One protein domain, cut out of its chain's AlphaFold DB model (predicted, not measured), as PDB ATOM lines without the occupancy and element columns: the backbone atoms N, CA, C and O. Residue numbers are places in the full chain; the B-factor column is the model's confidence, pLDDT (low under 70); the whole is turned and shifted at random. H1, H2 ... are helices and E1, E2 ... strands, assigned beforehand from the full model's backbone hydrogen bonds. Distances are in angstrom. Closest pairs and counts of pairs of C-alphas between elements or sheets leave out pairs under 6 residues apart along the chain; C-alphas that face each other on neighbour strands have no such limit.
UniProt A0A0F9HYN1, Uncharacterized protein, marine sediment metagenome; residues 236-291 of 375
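Overview. This is residues 236 to 291 of the 375 residues of an uncharacterized protein of marine sediment metagenome (UniProt A0A0F9HYN1). A small, twisted sheet of three strands forms a wall, with the short helix H1 over one face and the other face bare. After H1, the long unnamed stretch of residues 273 to 291 passes the E1 edge, where residues 280 to 281 pair with it, and then runs over the same face as H1. The 56 printed residues hold E1, E2, E3 and H1 in that order; the sheet, E1 E2 E3, is antiparallel and the class is mixed, with under half of the residues in named elements. The whole is compact, with a radius of gyration of the C-alphas of 10.2 A and spans of 28 by 20 by 18 A.

Arrangement. E1, residues 236 to 242, and E2, residues 247 to 252, form an antiparallel hairpin at 159 degrees, with N 237 and O 251 2.8 A apart, within hydrogen-bond range. E2 and E3, residues 258 to 262, form the next hairpin, antiparallel at 151 degrees, with N 248 and O 261 at 2.8 A. Together they are a meander, each strand the antiparallel neighbour of the one before. The sheet is only just strongly twisted, its C-alphas up to 4.3 A off the best plane. H1, residues 265 to 272, is on the sheet at a height of 9.6 A. Its closest C-alphas with E2 are those of Tyr 268 and Val 248, 8.0 A apart. It runs only just across the strands, at 62 degrees to E2 on the local plane. E1 and H1 are near each other. In H1 every O i to N i+4 pair is within hydrogen-bond range.

Along the chain. E1 begins at C-alpha 236 (-4.577, -27.432, 43.371) and is 17.6 A long; E2 measures 15.7 A and E3 13.9 A. H1 measures 10.4 A and ends at C-alpha 272 (-16.674, -17.596, 43.454).

Size, cuts and confidence. The C-alphas of Arg 244 and Ala 254, the two farthest apart, are 29.0 A apart. The printed part has no cut, and its three links are tight. The mean pLDDT of the printed part is 87.0; residues 243 to 244 are under 70.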
ATOM      1  N   PHE A 236      -3.943 -27.527  44.689       92.75
ATOM      2  CA  PHE A 236      -4.577 -27.432  43.371       92.75
ATOM      3  C   PHE A 236      -4.606 -25.978  42.890       92.75
ATOM      4  O   PHE A 236      -4.495 -25.050  43.690       92.75
ATOM      5  N   GLN A 237      -4.760 -25.764  41.591       91.94
ATOM      6  CA  GLN A 237      -4.962 -24.456  40.978       91.94
ATOM      7  C   GLN A 237      -6.278 -24.490  40.204       91.94
ATOM      8  O   GLN A 237      -6.471 -25.374  39.377       91.94
ATOM      9  N   ILE A 238      -7.177 -23.545  40.484       89.94
ATOM     10  CA  ILE A 238      -8.351 -23.290  39.638       89.94
ATOM     11  C   ILE A 238      -7.905 -22.351  38.520       89.94
ATOM     12  O   ILE A 238      -7.191 -21.383  38.792       89.94
ATOM     13  N   GLU A 239      -8.328 -22.635  37.293       87.69
ATOM     14  CA  GLU A 239      -7.959 -21.865  36.096       87.69
ATOM     15  C   GLU A 239      -9.192 -21.403  35.316       87.69
ATOM     16  O   GLU A 239      -9.163 -20.330  34.722       87.69
ATOM     17  N   GLN A 240     -10.304 -22.140  35.401       84.62
ATOM     18  CA  GLN A 240     -11.591 -21.775  34.805       84.62
ATOM     19  C   GLN A 240     -12.754 -22.180  35.724       84.62
ATOM     20  O   GLN A 240     -12.625 -23.083  36.551       84.62
ATOM     21  N   TYR A 241     -13.916 -21.547  35.578       80.75
ATOM     22  CA  TYR A 241     -15.177 -22.023  36.159       80.75
ATOM     23  C   TYR A 241     -16.372 -21.481  35.363       80.75
ATOM     24  O   TYR A 241     -16.309 -20.371  34.838       80.75
ATOM     25  N   THR A 242     -17.460 -22.252  35.252       78.50
ATOM     26  CA  THR A 242     -18.609 -21.907  34.393       78.50
ATOM     27  C   THR A 242     -19.900 -21.721  35.191       78.50
ATOM     28  O   THR A 242     -20.380 -22.610  35.894       78.50
ATOM     29  N   PHE A 243     -20.514 -20.544  35.042       65.62
ATOM     30  CA  PHE A 243     -21.691 -20.150  35.825       65.62
ATOM     31  C   PHE A 243     -22.931 -21.021  35.571       65.62
ATOM     32  O   PHE A 243     -23.686 -21.286  36.498       65.62
ATOM     33  N   ARG A 244     -23.133 -21.505  34.336       66.88
ATOM     34  CA  ARG A 244     -24.346 -22.251  33.943       66.88
ATOM     35  C   ARG A 244     -24.419 -23.705  34.444       66.88
ATOM     36  O   ARG A 244     -25.467 -24.316  34.276       66.88
ATOM     37  N   ARG A 245     -23.337 -24.279  34.988       73.69
ATOM     38  CA  ARG A 245     -23.275 -25.702  35.403       73.69
ATOM     39  C   ARG A 245     -22.481 -25.961  36.696       73.69
ATOM     40  O   ARG A 245     -22.129 -27.096  36.974       73.69
ATOM     41  N   ASN A 246     -22.124 -24.920  37.455       84.69
ATOM     42  CA  ASN A 246     -21.225 -25.013  38.620       84.69
ATOM     43  C   ASN A 246     -19.874 -25.727  38.354       84.69
ATOM     44  O   ASN A 246     -19.200 -26.143  39.301       84.69
ATOM     45  N   CYS A 247     -19.450 -25.887  37.094       86.50
ATOM     46  CA  CYS A 247     -18.230 -26.624  36.780       86.50
ATOM     47  C   CYS A 247     -16.990 -25.791  37.114       86.50
ATOM     48  O   CYS A 247     -16.949 -24.579  36.886       86.50
ATOM     49  N   VAL A 248     -15.959 -26.461  37.618       88.19
ATOM     50  CA  VAL A 248     -14.664 -25.884  37.976       88.19
ATOM     51  C   VAL A 248     -13.579 -26.647  37.222       88.19
ATOM     52  O   VAL A 248     -13.484 -27.870  37.331       88.19
ATOM     53  N   GLY A 249     -12.776 -25.908  36.459       90.06
ATOM     54  CA  GLY A 249     -11.633 -26.403  35.700       90.06
ATOM     55  C   GLY A 249     -10.306 -25.922  36.288       90.06
ATOM     56  O   GLY A 249     -10.199 -24.806  36.810       90.06
ATOM     57  N   GLY A 250      -9.277 -26.753  36.209       91.75
ATOM     58  CA  GLY A 250      -7.947 -26.417  36.708       91.75
ATOM     59  C   GLY A 250      -7.020 -27.621  36.725       91.75
ATOM     60  O   GLY A 250      -7.262 -28.595  36.023       91.75
ATOM     61  N   LYS A 251      -5.973 -27.579  37.554       94.31
ATOM     62  CA  LYS A 251      -5.010 -28.682  37.693       94.31
ATOM     63  C   LYS A 251      -4.573 -28.960  39.123       94.31
ATOM     64  O   LYS A 251      -4.535 -28.074  39.981       94.31
ATOM     65  N   TYR A 252      -4.208 -30.210  39.371       93.94
ATOM     66  CA  TYR A 252      -3.602 -30.652  40.621       93.94
ATOM     67  C   TYR A 252      -2.104 -30.328  40.633       93.94
ATOM     68  O   TYR A 252      -1.396 -30.587  39.668       93.94
ATOM     69  N   LEU A 253      -1.586 -29.768  41.728       92.12
ATOM     70  CA  LEU A 253      -0.194 -29.291  41.804       92.12
ATOM     71  C   LEU A 253       0.813 -30.386  42.209       92.12
ATOM     72  O   LEU A 253       1.964 -30.070  42.502       92.12
ATOM     73  N   ALA A 254       0.384 -31.649  42.274       89.75
ATOM     74  CA  ALA A 254       1.260 -32.795  42.517       89.75
ATOM     75  C   ALA A 254       1.896 -33.314  41.213       89.75
ATOM     76  O   ALA A 254       3.093 -33.566  41.173       89.75
ATOM     77  N   ASP A 255       1.090 -33.430  40.158       91.00
ATOM     78  CA  ASP A 255       1.409 -34.032  38.856       91.00
ATOM     79  C   ASP A 255       1.058 -33.117  37.664       91.00
ATOM     80  O   ASP A 255       1.191 -33.520  36.515       91.00
ATOM     81  N   ASN A 256       0.588 -31.891  37.927       91.69
ATOM     82  CA  ASN A 256       0.029 -30.942  36.952       91.69
ATOM     83  C   ASN A 256      -1.176 -31.466  36.150       91.69
ATOM     84  O   ASN A 256      -1.600 -30.799  35.208       91.69
ATOM     85  N   LYS A 257      -1.771 -32.607  36.531       92.38
ATOM     86  CA  LYS A 257      -2.900 -33.187  35.801       92.38
ATOM     87  C   LYS A 257      -4.123 -32.281  35.891       92.38
ATOM     88  O   LYS A 257      -4.544 -31.884  36.982       92.38
ATOM     89  N   GLU A 258      -4.691 -31.986  34.731       92.81
ATOM     90  CA  GLU A 258      -5.901 -31.186  34.599       92.81
ATOM     91  C   GLU A 258      -7.145 -31.949  35.070       92.81
ATOM     92  O   GLU A 258      -7.204 -33.183  35.068       92.81
ATOM     93  N   PHE A 259      -8.146 -31.191  35.506       90.75
ATOM     94  CA  PHE A 259      -9.460 -31.678  35.886       90.75
ATOM     95  C   PHE A 259     -10.536 -30.687  35.454       90.75
ATOM     96  O   PHE A 259     -10.332 -29.472  35.446       90.75
ATOM     97  N   TRP A 260     -11.719 -31.224  35.181       89.62
ATOM     98  CA  TRP A 260     -12.944 -30.465  34.995       89.62
ATOM     99  C   TRP A 260     -14.056 -31.238  35.696       89.62
ATOM    100  O   TRP A 260     -14.243 -32.422  35.422       89.62
ATOM    101  N   THR A 261     -14.724 -30.621  36.668       88.81
ATOM    102  CA  THR A 261     -15.737 -31.306  37.483       88.81
ATOM    103  C   THR A 261     -16.839 -30.351  37.911       88.81
ATOM    104  O   THR A 261     -16.587 -29.167  38.147       88.81
ATOM    105  N   GLU A 262     -18.063 -30.853  38.034       89.44
ATOM    106  CA  GLU A 262     -19.134 -30.146  38.730       89.44
ATOM    107  C   GLU A 262     -18.873 -30.167  40.244       89.44
ATOM    108  O   GLU A 262     -18.366 -31.146  40.799       89.44
ATOM    109  N   VAL A 263     -19.190 -29.067  40.930       89.62
ATOM    110  CA  VAL A 263     -19.129 -28.992  42.396       89.62
ATOM    111  C   VAL A 263     -20.473 -28.529  42.946       89.62
ATOM    112  O   VAL A 263     -21.157 -27.718  42.324       89.62
ATOM    113  N   TYR A 264     -20.850 -28.996  44.140       89.19
ATOM    114  CA  TYR A 264     -22.112 -28.584  44.767       89.19
ATOM    115  C   TYR A 264     -22.233 -27.054  44.839       89.19
ATOM    116  O   TYR A 264     -21.273 -26.379  45.214       89.19
ATOM    117  N   GLN A 265     -23.437 -26.512  44.614       86.00
ATOM    118  CA  GLN A 265     -23.759 -25.071  44.654       86.00
ATOM    119  C   GLN A 265     -23.104 -24.309  45.828       86.00
ATOM    120  O   GLN A 265     -22.621 -23.186  45.674       86.00
ATOM    121  N   ARG A 266     -23.055 -24.934  47.017       88.25
ATOM    122  CA  ARG A 266     -22.423 -24.379  48.229       88.25
ATOM    123  C   ARG A 266     -20.898 -24.265  48.105       88.25
ATOM    124  O   ARG A 266     -20.325 -23.268  48.531       88.25
ATOM    125  N   GLU A 267     -20.241 -25.270  47.531       88.12
ATOM    126  CA  GLU A 267     -18.797 -25.259  47.269       88.12
ATOM    127  C   GLU A 267     -18.466 -24.264  46.142       88.12
ATOM    128  O   GLU A 267     -17.522 -23.488  46.283       88.12
ATOM    129  N   TYR A 268     -19.299 -24.189  45.094       85.94
ATOM    130  CA  TYR A 268     -19.164 -23.215  44.001       85.94
ATOM    131  C   TYR A 268     -19.232 -21.762  44.504       85.94
ATOM    132  O   TYR A 268     -18.344 -20.962  44.208       85.94
ATOM    133  N   GLY A 269     -20.216 -21.420  45.344       85.62
ATOM    134  CA  GLY A 269     -20.314 -20.085  45.953       85.62
ATOM    135  C   GLY A 269     -19.087 -19.710  46.798       85.62
ATOM    136  O   GLY A 269     -18.585 -18.588  46.712       85.62
ATOM    137  N   LEU A 270     -18.533 -20.667  47.553       87.00
ATOM    138  CA  LEU A 270     -17.302 -20.484  48.339       87.00
ATOM    139  C   LEU A 270     -16.015 -20.435  47.487       87.00
ATOM    140  O   LEU A 270     -14.962 -20.029  47.991       87.00
ATOM    141  N   ILE A 271     -16.075 -20.842  46.216       84.88
ATOM    142  CA  ILE A 271     -15.019 -20.624  45.217       84.88
ATOM    143  C   ILE A 271     -15.170 -19.230  44.601       84.88
ATOM    144  O   ILE A 271     -14.213 -18.456  44.657       84.88
ATOM    145  N   LYS A 272     -16.362 -18.892  44.084       82.31
ATOM    146  CA  LYS A 272     -16.674 -17.596  43.454       82.31
ATOM    147  C   LYS A 272     -16.324 -16.423  44.371       82.31
ATOM    148  O   LYS A 272     -15.647 -15.494  43.948       82.31
ATOM    149  N   ASN A 273     -16.721 -16.491  45.642       84.44
ATOM    150  CA  ASN A 273     -16.581 -15.380  46.589       84.44
ATOM    151  C   ASN A 273     -15.143 -15.210  47.140       84.44
ATOM    152  O   ASN A 273     -14.914 -14.445  48.079       84.44
ATOM    153  N   ARG A 274     -14.140 -15.905  46.584       83.44
ATOM    154  CA  ARG A 274     -12.725 -15.702  46.939       83.44
ATOM    155  C   ARG A 274     -12.204 -14.417  46.299       83.44
ATOM    156  O   ARG A 274     -12.269 -14.262  45.088       83.44
ATOM    157  N   LYS A 275     -11.524 -13.571  47.087       80.31
ATOM    158  CA  LYS A 275     -10.809 -12.363  46.605       80.31
ATOM    159  C   LYS A 275      -9.862 -12.632  45.418       80.31
ATOM    160  O   LYS A 275      -9.625 -11.740  44.613       80.31
ATOM    161  N   PHE A 276      -9.339 -13.857  45.327       79.75
ATOM    162  CA  PHE A 276      -8.592 -14.385  44.187       79.75
ATOM    163  C   PHE A 276      -8.992 -15.863  43.985       79.75
ATOM    164  O   PHE A 276      -8.517 -16.709  44.757       79.75
ATOM    165  N   PRO A 277      -9.889 -16.191  43.031       75.44
ATOM    166  CA  PRO A 277     -10.339 -17.566  42.804       75.44
ATOM    167  C   PRO A 277      -9.349 -18.356  41.936       75.44
ATOM    168  O   PRO A 277      -8.986 -19.476  42.293       75.44
ATOM    169  N   LEU A 278      -8.855 -17.745  40.852       83.38
ATOM    170  CA  LEU A 278      -7.942 -18.352  39.879       83.38
ATOM    171  C   LEU A 278      -6.486 -18.317  40.376       83.38
ATOM    172  O   LEU A 278      -5.682 -17.490  39.948       83.38
ATOM    173  N   ARG A 279      -6.149 -19.152  41.369       86.31
ATOM    174  CA  ARG A 279      -4.776 -19.249  41.898       86.31
ATOM    175  C   ARG A 279      -4.425 -20.613  42.481       86.31
ATOM    176  O   ARG A 279      -5.292 -21.354  42.954       86.31
ATOM    177  N   LYS A 280      -3.114 -20.870  42.566       90.31
ATOM    178  CA  LYS A 280      -2.527 -21.945  43.381       90.31
ATOM    179  C   LYS A 280      -3.060 -21.856  44.813       90.31
ATOM    180  O   LYS A 280      -2.921 -20.836  45.489       90.31
ATOM    181  N   THR A 281      -3.698 -22.930  45.254       89.12
ATOM    182  CA  THR A 281      -4.463 -23.031  46.492       89.12
ATOM    183  C   THR A 281      -3.968 -24.231  47.296       89.12
ATOM    184  O   THR A 281      -3.885 -25.352  46.796       89.12
ATOM    185  N   SER A 282      -3.650 -24.005  48.573       90.38
ATOM    186  CA  SER A 282      -3.288 -25.085  49.500       90.38
ATOM    187  C   SER A 282      -4.464 -26.038  49.713       90.38
ATOM    188  O   SER A 282      -5.586 -25.584  49.960       90.38
ATOM    189  N   GLY A 283      -4.189 -27.346  49.739       89.12
ATOM    190  CA  GLY A 283      -5.197 -28.388  49.963       89.12
ATOM    191  C   GLY A 283      -6.041 -28.222  51.228       89.12
ATOM    192  O   GLY A 283      -7.166 -28.715  51.273       89.12
ATOM    193  N   ARG A 284      -5.604 -27.429  52.220       89.12
ATOM    194  CA  ARG A 284      -6.457 -27.011  53.351       89.12
ATOM    195  C   ARG A 284      -7.823 -26.484  52.876       89.12
ATOM    196  O   ARG A 284      -8.844 -26.851  53.460       89.12
ATOM    197  N   PHE A 285      -7.839 -25.714  51.785       89.50
ATOM    198  CA  PHE A 285      -9.022 -25.102  51.167       89.50
ATOM    199  C   PHE A 285      -9.601 -25.899  49.979       89.50
ATOM    200  O   PHE A 285     -10.365 -25.336  49.190       89.50
ATOM    201  N   MET A 286      -9.231 -27.177  49.828       89.56
ATOM    202  CA  MET A 286      -9.876 -28.105  48.895       89.56
ATOM    203  C   MET A 286     -11.254 -28.533  49.424       89.56
ATOM    204  O   MET A 286     -11.462 -28.668  50.637       89.56
ATOM    205  N   TYR A 287     -12.178 -28.736  48.491       91.44
ATOM    206  CA  TYR A 287     -13.571 -29.134  48.700       91.44
ATOM    207  C   TYR A 287     -13.785 -30.611  48.355       91.44
ATOM    208  O   TYR A 287     -12.922 -31.213  47.718       91.44
ATOM    209  N   LYS A 288     -14.907 -31.208  48.779       91.38
ATOM    210  CA  LYS A 288     -15.110 -32.663  48.655       91.38
ATOM    211  C   LYS A 288     -15.234 -33.088  47.188       91.38
ATOM    212  O   LYS A 288     -14.679 -34.114  46.812       91.38
ATOM    213  N   SER A 289     -15.903 -32.282  46.363       90.06
ATOM    214  CA  SER A 289     -16.100 -32.550  44.924       90.06
ATOM    215  C   SER A 289     -14.823 -32.411  44.086       90.06
ATOM    216  O   SER A 289     -14.787 -32.844  42.942       90.06
ATOM    217  N   LEU A 290     -13.768 -31.808  44.649       90.19
ATOM    218  CA  LEU A 290     -12.463 -31.627  44.003       90.19
ATOM    219  C   LEU A 290     -11.458 -32.737  44.375       90.19
ATOM    220  O   LEU A 290     -10.276 -32.624  44.064       90.19
ATOM    221  N   ALA A 291     -11.887 -33.776  45.097       92.50
ATOM    222  CA  ALA A 291     -11.006 -34.824  45.599       92.50
ATOM    223  C   ALA A 291     -11.001 -36.051  44.671       92.50
ATOM    224  O   ALA A 291     -11.849 -36.937  44.781       92.50
TER     225      ALA A 291